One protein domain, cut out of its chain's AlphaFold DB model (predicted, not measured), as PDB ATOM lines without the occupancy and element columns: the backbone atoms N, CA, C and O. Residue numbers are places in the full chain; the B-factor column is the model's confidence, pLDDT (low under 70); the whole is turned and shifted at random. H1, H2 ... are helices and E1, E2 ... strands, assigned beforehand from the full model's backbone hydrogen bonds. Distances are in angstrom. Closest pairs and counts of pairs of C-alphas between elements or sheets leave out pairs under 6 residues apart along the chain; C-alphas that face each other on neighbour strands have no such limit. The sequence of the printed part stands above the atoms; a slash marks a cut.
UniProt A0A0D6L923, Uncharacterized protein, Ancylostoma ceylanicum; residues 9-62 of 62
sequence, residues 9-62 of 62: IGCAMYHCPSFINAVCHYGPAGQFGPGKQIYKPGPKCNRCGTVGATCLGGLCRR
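What this domain is: This is residues 9 to 62 of the 62 residues of an uncharacterized protein of Ancylostoma ceylanicum (UniProt A0A0D6L923). A long hairpin of two strands, E1 and E2, reaches away from a small head made of the short helix H1 and a short hairpin, E3 and E4. A long loop joins the two parts, and its residues 29 to 42 stand free. The printed part has 54 residues, with one named helix and four named strands in the order E1, E2, H1, E3, E4; each hairpin is an antiparallel sheet, E1 - E2 and E3 - E4. The class is mostly strand, with under half of the residues in named elements. The whole is extended, with a radius of gyration of the C-alphas of 16.2 A, and elongated, spanning 48 by 28 by 17 A.

How they stand to each other: E1, residues 9 to 15, and E2, residues 20 to 27, form an antiparallel hairpin, with 165 degrees between their directions. N 12 and O 23 are within hydrogen-bond range at 2.8 A, as are N 25 and O 10 at 2.8 A. H1, residues 48 to 51, is too short for an O i to N i+4 pair; its one O i to N i+3 pair is within range. E3, residues 54 to 56, and E4, residues 59 to 61, form the second antiparallel hairpin, at 129 degrees, with N 54 and O 61 2.8 A apart. The closest C-alphas of H1 and E4 are those of Cys 48 and Cys 60, 5.2 A apart. E1 is apart from H1, E3 and E4, and E2 is apart from E3 and E4.

Where its parts are: E1 begins at C-alpha 9 (-30.926, 30.809, -30.627) and is 20.3 A long. E2 is 23.2 A long and ends at C-alpha 27 (-35.614, 27.314, -33.187). H1, E3 and E4 are short, and E4 ends at C-alpha 61 (-28.202, 18.646, -23.951).

The domain as a whole: The two C-alphas farthest apart, of Pro 17 and Gly 49, are 47.8 A apart. The printed part has no cut. The link from E2 to H1, 20 residues, is long. No printed residue is under 70 in pLDDT.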
ATOM      1  N   ILE A   9     -30.740  29.362 -30.681       96.38
ATOM      2  CA  ILE A   9     -30.926  30.809 -30.627       96.38
ATOM      3  C   ILE A   9     -29.917  31.482 -31.557       96.38
ATOM      4  O   ILE A   9     -28.734  31.150 -31.548       96.38
ATOM      5  N   GLY A  10     -30.394  32.433 -32.355       97.75
ATOM      6  CA  GLY A  10     -29.555  33.319 -33.158       97.75
ATOM      7  C   GLY A  10     -29.988  34.756 -32.924       97.75
ATOM      8  O   GLY A  10     -31.166  35.066 -33.087       97.75
ATOM      9  N   CYS A  11     -29.059  35.620 -32.522       98.25
ATOM     10  CA  CYS A  11     -29.344  37.019 -32.222       98.25
ATOM     11  C   CYS A  11     -28.487  37.949 -33.077       98.25
ATOM     12  O   CYS A  11     -27.339  37.635 -33.390       98.25
ATOM     13  N   ALA A  12     -29.038  39.110 -33.404       98.38
ATOM     14  CA  ALA A  12     -28.346  40.188 -34.085       98.38
ATOM     15  C   ALA A  12     -28.728  41.531 -33.460       98.38
ATOM     16  O   ALA A  12     -29.862  41.736 -33.020       98.38
ATOM     17  N   MET A  13     -27.759  42.440 -33.442       98.38
ATOM     18  CA  MET A  13     -27.928  43.814 -32.984       98.38
ATOM     19  C   MET A  13     -27.649  44.739 -34.163       98.38
ATOM     20  O   MET A  13     -26.630  44.585 -34.836       98.38
ATOM     21  N   TYR A  14     -28.531  45.701 -34.407       98.19
ATOM     22  CA  TYR A  14     -28.362  46.695 -35.460       98.19
ATOM     23  C   TYR A  14     -28.610  48.098 -34.915       98.19
ATOM     24  O   TYR A  14     -29.593  48.339 -34.218       98.19
ATOM     25  N   HIS A  15     -27.718  49.034 -35.230       98.19
ATOM     26  CA  HIS A  15     -27.875  50.426 -34.831       98.19
ATOM     27  C   HIS A  15     -28.762  51.164 -35.842       98.19
ATOM     28  O   HIS A  15     -28.322  51.499 -36.941       98.19
ATOM     29  N   CYS A  16     -30.011  51.427 -35.465       97.62
ATOM     30  CA  CYS A  16     -30.907  52.319 -36.196       97.62
ATOM     31  C   CYS A  16     -30.576  53.789 -35.858       97.62
ATOM     32  O   CYS A  16     -29.941  54.052 -34.839       97.62
ATOM     33  N   PRO A  17     -31.042  54.777 -36.644       97.94
ATOM     34  CA  PRO A  17     -30.718  56.190 -36.409       97.94
ATOM     35  C   PRO A  17     -31.049  56.727 -35.004       97.94
ATOM     36  O   PRO A  17     -30.394  57.658 -34.549       97.94
ATOM     37  N   SER A  18     -32.049  56.160 -34.321       97.94
ATOM     38  CA  SER A  18     -32.520  56.628 -33.007       97.94
ATOM     39  C   SER A  18     -32.495  55.574 -31.892       97.94
ATOM     40  O   SER A  18     -32.818  55.903 -30.753       97.94
ATOM     41  N   PHE A  19     -32.144  54.316 -32.184       98.12
ATOM     42  CA  PHE A  19     -32.136  53.228 -31.198       98.12
ATOM     43  C   PHE A  19     -31.314  52.025 -31.676       98.12
ATOM     44  O   PHE A  19     -31.033  51.873 -32.861       98.12
ATOM     45  N   ILE A  20     -30.983  51.120 -30.756       98.38
ATOM     46  CA  ILE A  20     -30.409  49.814 -31.096       98.38
ATOM     47  C   ILE A  20     -31.549  48.804 -31.223       98.38
ATOM     48  O   ILE A  20     -32.290  48.573 -30.268       98.38
ATOM     49  N   ASN A  21     -31.682  48.195 -32.398       98.31
ATOM     50  CA  ASN A  21     -32.614  47.108 -32.643       98.31
ATOM     51  C   ASN A  21     -31.946  45.762 -32.336       98.31
ATOM     52  O   ASN A  21     -31.005  45.357 -33.020       98.31
ATOM     53  N   ALA A  22     -32.440  45.085 -31.303       98.12
ATOM     54  CA  ALA A  22     -31.965  43.790 -30.839       98.12
ATOM     55  C   ALA A  22     -32.985  42.705 -31.191       98.12
ATOM     56  O   ALA A  22     -34.086  42.686 -30.638       98.12
ATOM     57  N   VAL A  23     -32.629  41.785 -32.088       97.75
ATOM     58  CA  VAL A  23     -33.538  40.728 -32.553       97.75
ATOM     59  C   VAL A  23     -32.925  39.363 -32.281       97.75
ATOM     60  O   VAL A  23     -31.776  39.115 -32.630       97.75
ATOM     61  N   CYS A  24     -33.713  38.461 -31.696       97.44
ATOM     62  CA  CYS A  24     -33.356  37.057 -31.531       97.44
ATOM     63  C   CYS A  24     -34.417  36.159 -32.161       97.44
ATOM     64  O   CYS A  24     -35.608  36.288 -31.873       97.44
ATOM     65  N   HIS A  25     -33.963  35.200 -32.957       95.81
ATOM     66  CA  HIS A  25     -34.764  34.093 -33.455       95.81
ATOM     67  C   HIS A  25     -34.495  32.839 -32.622       95.81
ATOM     68  O   HIS A  25     -33.367  32.588 -32.198       95.81
ATOM     69  N   TYR A  26     -35.547  32.052 -32.404       95.44
ATOM     70  CA  TYR A  26     -35.510  30.812 -31.634       95.44
ATOM     71  C   TYR A  26     -35.979  29.656 -32.518       95.44
ATOM     72  O   TYR A  26     -36.920  29.815 -33.298       95.44
ATOM     73  N   GLY A  27     -35.317  28.508 -32.401       94.62
ATOM     74  CA  GLY A  27     -35.614  27.314 -33.187       94.62
ATOM     75  C   GLY A  27     -35.693  26.057 -32.322       94.62
ATOM     76  O   GLY A  27     -35.088  26.032 -31.250       94.62
ATOM     77  N   PRO A  28     -36.402  25.010 -32.777       92.62
ATOM     78  CA  PRO A  28     -37.125  24.911 -34.046       92.62
ATOM     79  C   PRO A  28     -38.448  25.700 -34.060       92.62
ATOM     80  O   PRO A  28     -39.092  25.910 -33.032       92.62
ATOM     81  N   ALA A  29     -38.858  26.136 -35.255       87.94
ATOM     82  CA  ALA A  29     -40.119  26.844 -35.457       87.94
ATOM     83  C   ALA A  29     -41.341  25.929 -35.249       87.94
ATOM     84  O   ALA A  29     -41.257  24.707 -35.340       87.94
ATOM     85  N   GLY A  30     -42.506  26.530 -34.990       83.81
ATOM     86  CA  GLY A  30     -43.793  25.825 -34.990       83.81
ATOM     87  C   GLY A  30     -44.157  25.102 -33.690       83.81
ATOM     88  O   GLY A  30     -45.324  24.758 -33.512       83.81
ATOM     89  N   GLN A  31     -43.229  24.929 -32.744       84.25
ATOM     90  CA  GLN A  31     -43.492  24.288 -31.442       84.25
ATOM     91  C   GLN A  31     -43.828  25.267 -30.305       84.25
ATOM     92  O   GLN A  31     -44.042  24.855 -29.168       84.25
ATOM     93  N   PHE A  32     -43.937  26.556 -30.615       90.31
ATOM     94  CA  PHE A  32     -44.295  27.621 -29.681       90.31
ATOM     95  C   PHE A  32     -45.448  28.464 -30.233       90.31
ATOM     96  O   PHE A  32     -45.732  28.425 -31.430       90.31
ATOM     97  N   GLY A  33     -46.133  29.202 -29.358       91.31
ATOM     98  CA  GLY A  33     -47.218  30.103 -29.745       91.31
ATOM     99  C   GLY A  33     -48.443  30.046 -28.827       91.31
ATOM    100  O   GLY A  33     -48.437  29.326 -27.825       91.31
ATOM    101  N   PRO A  34     -49.494  30.813 -29.163       93.94
ATOM    102  CA  PRO A  34     -50.711  30.913 -28.362       93.94
ATOM    103  C   PRO A  34     -51.358  29.547 -28.102       93.94
ATOM    104  O   PRO A  34     -51.432  28.704 -28.994       93.94
ATOM    105  N   GLY A  35     -51.812  29.327 -26.866       94.50
ATOM    106  CA  GLY A  35     -52.471  28.083 -26.450       94.50
ATOM    107  C   GLY A  35     -51.545  26.870 -26.284       94.50
ATOM    108  O   GLY A  35     -52.006  25.822 -25.838       94.50
ATOM    109  N   LYS A  36     -50.246  26.987 -26.598       94.00
ATOM    110  CA  LYS A  36     -49.267  25.911 -26.387       94.00
ATOM    111  C   LYS A  36     -48.610  26.029 -25.018       94.00
ATOM    112  O   LYS A  36     -48.289  27.122 -24.553       94.00
ATOM    113  N   GLN A  37     -48.370  24.884 -24.390       94.44
ATOM    114  CA  GLN A  37     -47.636  24.818 -23.135       94.44
ATOM    115  C   GLN A  37     -46.161  25.189 -23.359       94.44
ATOM    116  O   GLN A  37     -45.532  24.691 -24.289       94.44
ATOM    117  N   ILE A  38     -45.627  26.065 -22.504       95.75
ATOM    118  CA  ILE A  38     -44.249  26.571 -22.605       95.75
ATOM    119  C   ILE A  38     -43.241  25.471 -22.260       95.75
ATOM    120  O   ILE A  38     -42.251  25.290 -22.957       95.75
ATOM    121  N   TYR A  39     -43.494  24.737 -21.179       94.50
ATOM    122  CA  TYR A  39     -42.676  23.610 -20.748       94.50
ATOM    123  C   TYR A  39     -43.506  22.618 -19.942       94.50
ATOM    124  O   TYR A  39     -44.513  22.992 -19.332       94.50
ATOM    125  N   LYS A  40     -43.076  21.356 -19.894       93.94
ATOM    126  CA  LYS A  40     -43.734  20.315 -19.084       93.94
ATOM    127  C   LYS A  40     -43.274  20.372 -17.615       93.94
ATOM    128  O   LYS A  40     -42.113  20.058 -17.348       93.94
ATOM    129  N   PRO A  41     -44.157  20.657 -16.634       95.19
ATOM    130  CA  PRO A  41     -43.796  20.676 -15.218       95.19
ATOM    131  C   PRO A  41     -43.290  19.320 -14.718       95.19
ATOM    132  O   PRO A  41     -43.723  18.256 -15.182       95.19
ATOM    133  N   GLY A  42     -42.370  19.355 -13.759       94.94
ATOM    134  CA  GLY A  42     -41.809  18.175 -13.106       94.94
ATOM    135  C   GLY A  42     -40.351  18.373 -12.683       94.94
ATOM    136  O   GLY A  42     -39.795  19.454 -12.883       94.94
ATOM    137  N   PRO A  43     -39.718  17.334 -12.108       95.56
ATOM    138  CA  PRO A  43     -38.310  17.377 -11.737       95.56
ATOM    139  C   PRO A  43     -37.405  17.658 -12.942       95.56
ATOM    140  O   PRO A  43     -37.651  17.164 -14.048       95.56
ATOM    141  N   LYS A  44     -36.330  18.423 -12.710       94.62
ATOM    142  CA  LYS A  44     -35.335  18.757 -13.737       94.62
ATOM    143  C   LYS A  44     -34.803  17.496 -14.419       94.62
ATOM    144  O   LYS A  44     -34.550  16.487 -13.766       94.62
ATOM    145  N   CYS A  45     -34.630  17.568 -15.734       94.81
ATOM    146  CA  CYS A  45     -34.082  16.508 -16.578       94.81
ATOM    147  C   CYS A  45     -34.828  15.166 -16.655       94.81
ATOM    148  O   CYS A  45     -34.434  14.322 -17.461       94.81
ATOM    149  N   ASN A  46     -35.922  14.959 -15.914       95.81
ATOM    150  CA  ASN A  46     -36.605  13.659 -15.851       95.81
ATOM    151  C   ASN A  46     -37.162  13.174 -17.209       95.81
ATOM    152  O   ASN A  46     -37.591  12.035 -17.349       95.81
ATOM    153  N   ARG A  47     -37.177  14.048 -18.223       95.25
ATOM    154  CA  ARG A  47     -37.653  13.749 -19.578       95.25
ATOM    155  C   ARG A  47     -36.587  13.905 -20.668       95.25
ATOM    156  O   ARG A  47     -36.917  13.682 -21.826       95.25
ATOM    157  N   CYS A  48     -35.325  14.217 -20.348       95.44
ATOM    158  CA  CYS A  48     -34.292  14.395 -21.383       95.44
ATOM    159  C   CYS A  48     -34.058  13.118 -22.210       95.44
ATOM    160  O   CYS A  48     -33.902  13.191 -23.427       95.44
ATOM    161  N   GLY A  49     -34.141  11.940 -21.581       95.06
ATOM    162  CA  GLY A  49     -34.010  10.661 -22.286       95.06
ATOM    163  C   GLY A  49     -35.083  10.429 -23.359       95.06
ATOM    164  O   GLY A  49     -34.801   9.791 -24.366       95.06
ATOM    165  N   THR A  50     -36.280  11.019 -23.215       93.50
ATOM    166  CA  THR A  50     -37.365  10.894 -24.216       93.50
ATOM    167  C   THR A  50     -37.048  11.595 -25.534       93.50
ATOM    168  O   THR A  50     -37.670  11.308 -26.551       93.50
ATOM    169  N   VAL A  51     -36.072  12.505 -25.519       91.38
ATOM    170  CA  VAL A  51     -35.621  13.266 -26.684       91.38
ATOM    171  C   VAL A  51     -34.169  12.937 -27.048       91.38
ATOM    172  O   VAL A  51     -33.544  13.705 -27.777       91.38
ATOM    173  N   GLY A  52     -33.622  11.825 -26.538       94.69
ATOM    174  CA  GLY A  52     -32.249  11.392 -26.818       94.69
ATOM    175  C   GLY A  52     -31.176  12.353 -26.299       94.69
ATOM    176  O   GLY A  52     -30.117  12.461 -26.903       94.69
ATOM    177  N   ALA A  53     -31.462  13.088 -25.222       95.94
ATOM    178  CA  ALA A  53     -30.556  14.072 -24.636       95.94
ATOM    179  C   ALA A  53     -30.070  13.638 -23.247       95.94
ATOM    180  O   ALA A  53     -30.739  12.894 -22.525       95.94
ATOM    181  N   THR A  54     -28.925  14.176 -22.842       96.50
ATOM    182  CA  THR A  54     -28.349  14.006 -21.503       96.50
ATOM    183  C   THR A  54     -28.674  15.204 -20.613       96.50
ATOM    184  O   THR A  54     -29.004  16.287 -21.097       96.50
ATOM    185  N   CYS A  55     -28.625  15.018 -19.293       96.25
ATOM    186  CA  CYS A  55     -28.830  16.110 -18.343       96.25
ATOM    187  C   CYS A  55     -27.509  16.825 -18.059       96.25
ATOM    188  O   CYS A  55     -26.571  16.201 -17.565       96.25
ATOM    189  N   LEU A  56     -27.463  18.138 -18.279       96.25
ATOM    190  CA  LEU A  56     -26.331  18.980 -17.903       96.25
ATOM    191  C   LEU A  56     -26.843  20.253 -17.226       96.25
ATOM    192  O   LEU A  56     -27.562  21.040 -17.833       96.25
ATOM    193  N   GLY A  57     -26.504  20.453 -15.950       94.69
ATOM    194  CA  GLY A  57     -26.873  21.679 -15.227       94.69
ATOM    195  C   GLY A  57     -28.386  21.930 -15.107       94.69
ATOM    196  O   GLY A  57     -28.800  23.070 -14.938       94.69
ATOM    197  N   GLY A  58     -29.221  20.887 -15.203       94.38
ATOM    198  CA  GLY A  58     -30.684  21.019 -15.202       94.38
ATOM    199  C   GLY A  58     -31.314  21.246 -16.582       94.38
ATOM    200  O   GLY A  58     -32.536  21.352 -16.659       94.38
ATOM    201  N   LEU A  59     -30.511  21.269 -17.651       95.94
ATOM    202  CA  LEU A  59     -30.950  21.388 -19.042       95.94
ATOM    203  C   LEU A  59     -30.726  20.075 -19.802       95.94
ATOM    204  O   LEU A  59     -29.809  19.312 -19.491       95.94
ATOM    205  N   CYS A  60     -31.554  19.825 -20.814       95.69
ATOM    206  CA  CYS A  60     -31.358  18.712 -21.738       95.69
ATOM    207  C   CYS A  60     -30.371  19.123 -22.835       95.69
ATOM    208  O   CYS A  60     -30.631  20.075 -23.566       95.69
ATOM    209  N   ARG A  61     -29.251  18.405 -22.954       94.19
ATOM    210  CA  ARG A  61     -28.202  18.646 -23.951       94.19
ATOM    211  C   ARG A  61     -27.999  17.414 -24.828       94.19
ATOM    212  O   ARG A  61     -27.795  16.315 -24.306       94.19
ATOM    213  N   ARG A  62     -28.047  17.620 -26.143       87.12
ATOM    214  CA  ARG A  62     -27.580  16.651 -27.140       87.12
ATOM    215  C   ARG A  62     -26.116  16.899 -27.482       87.12
ATOM    216  O   ARG A  62     -25.668  18.064 -27.338       87.12
TER     217      ARG A  62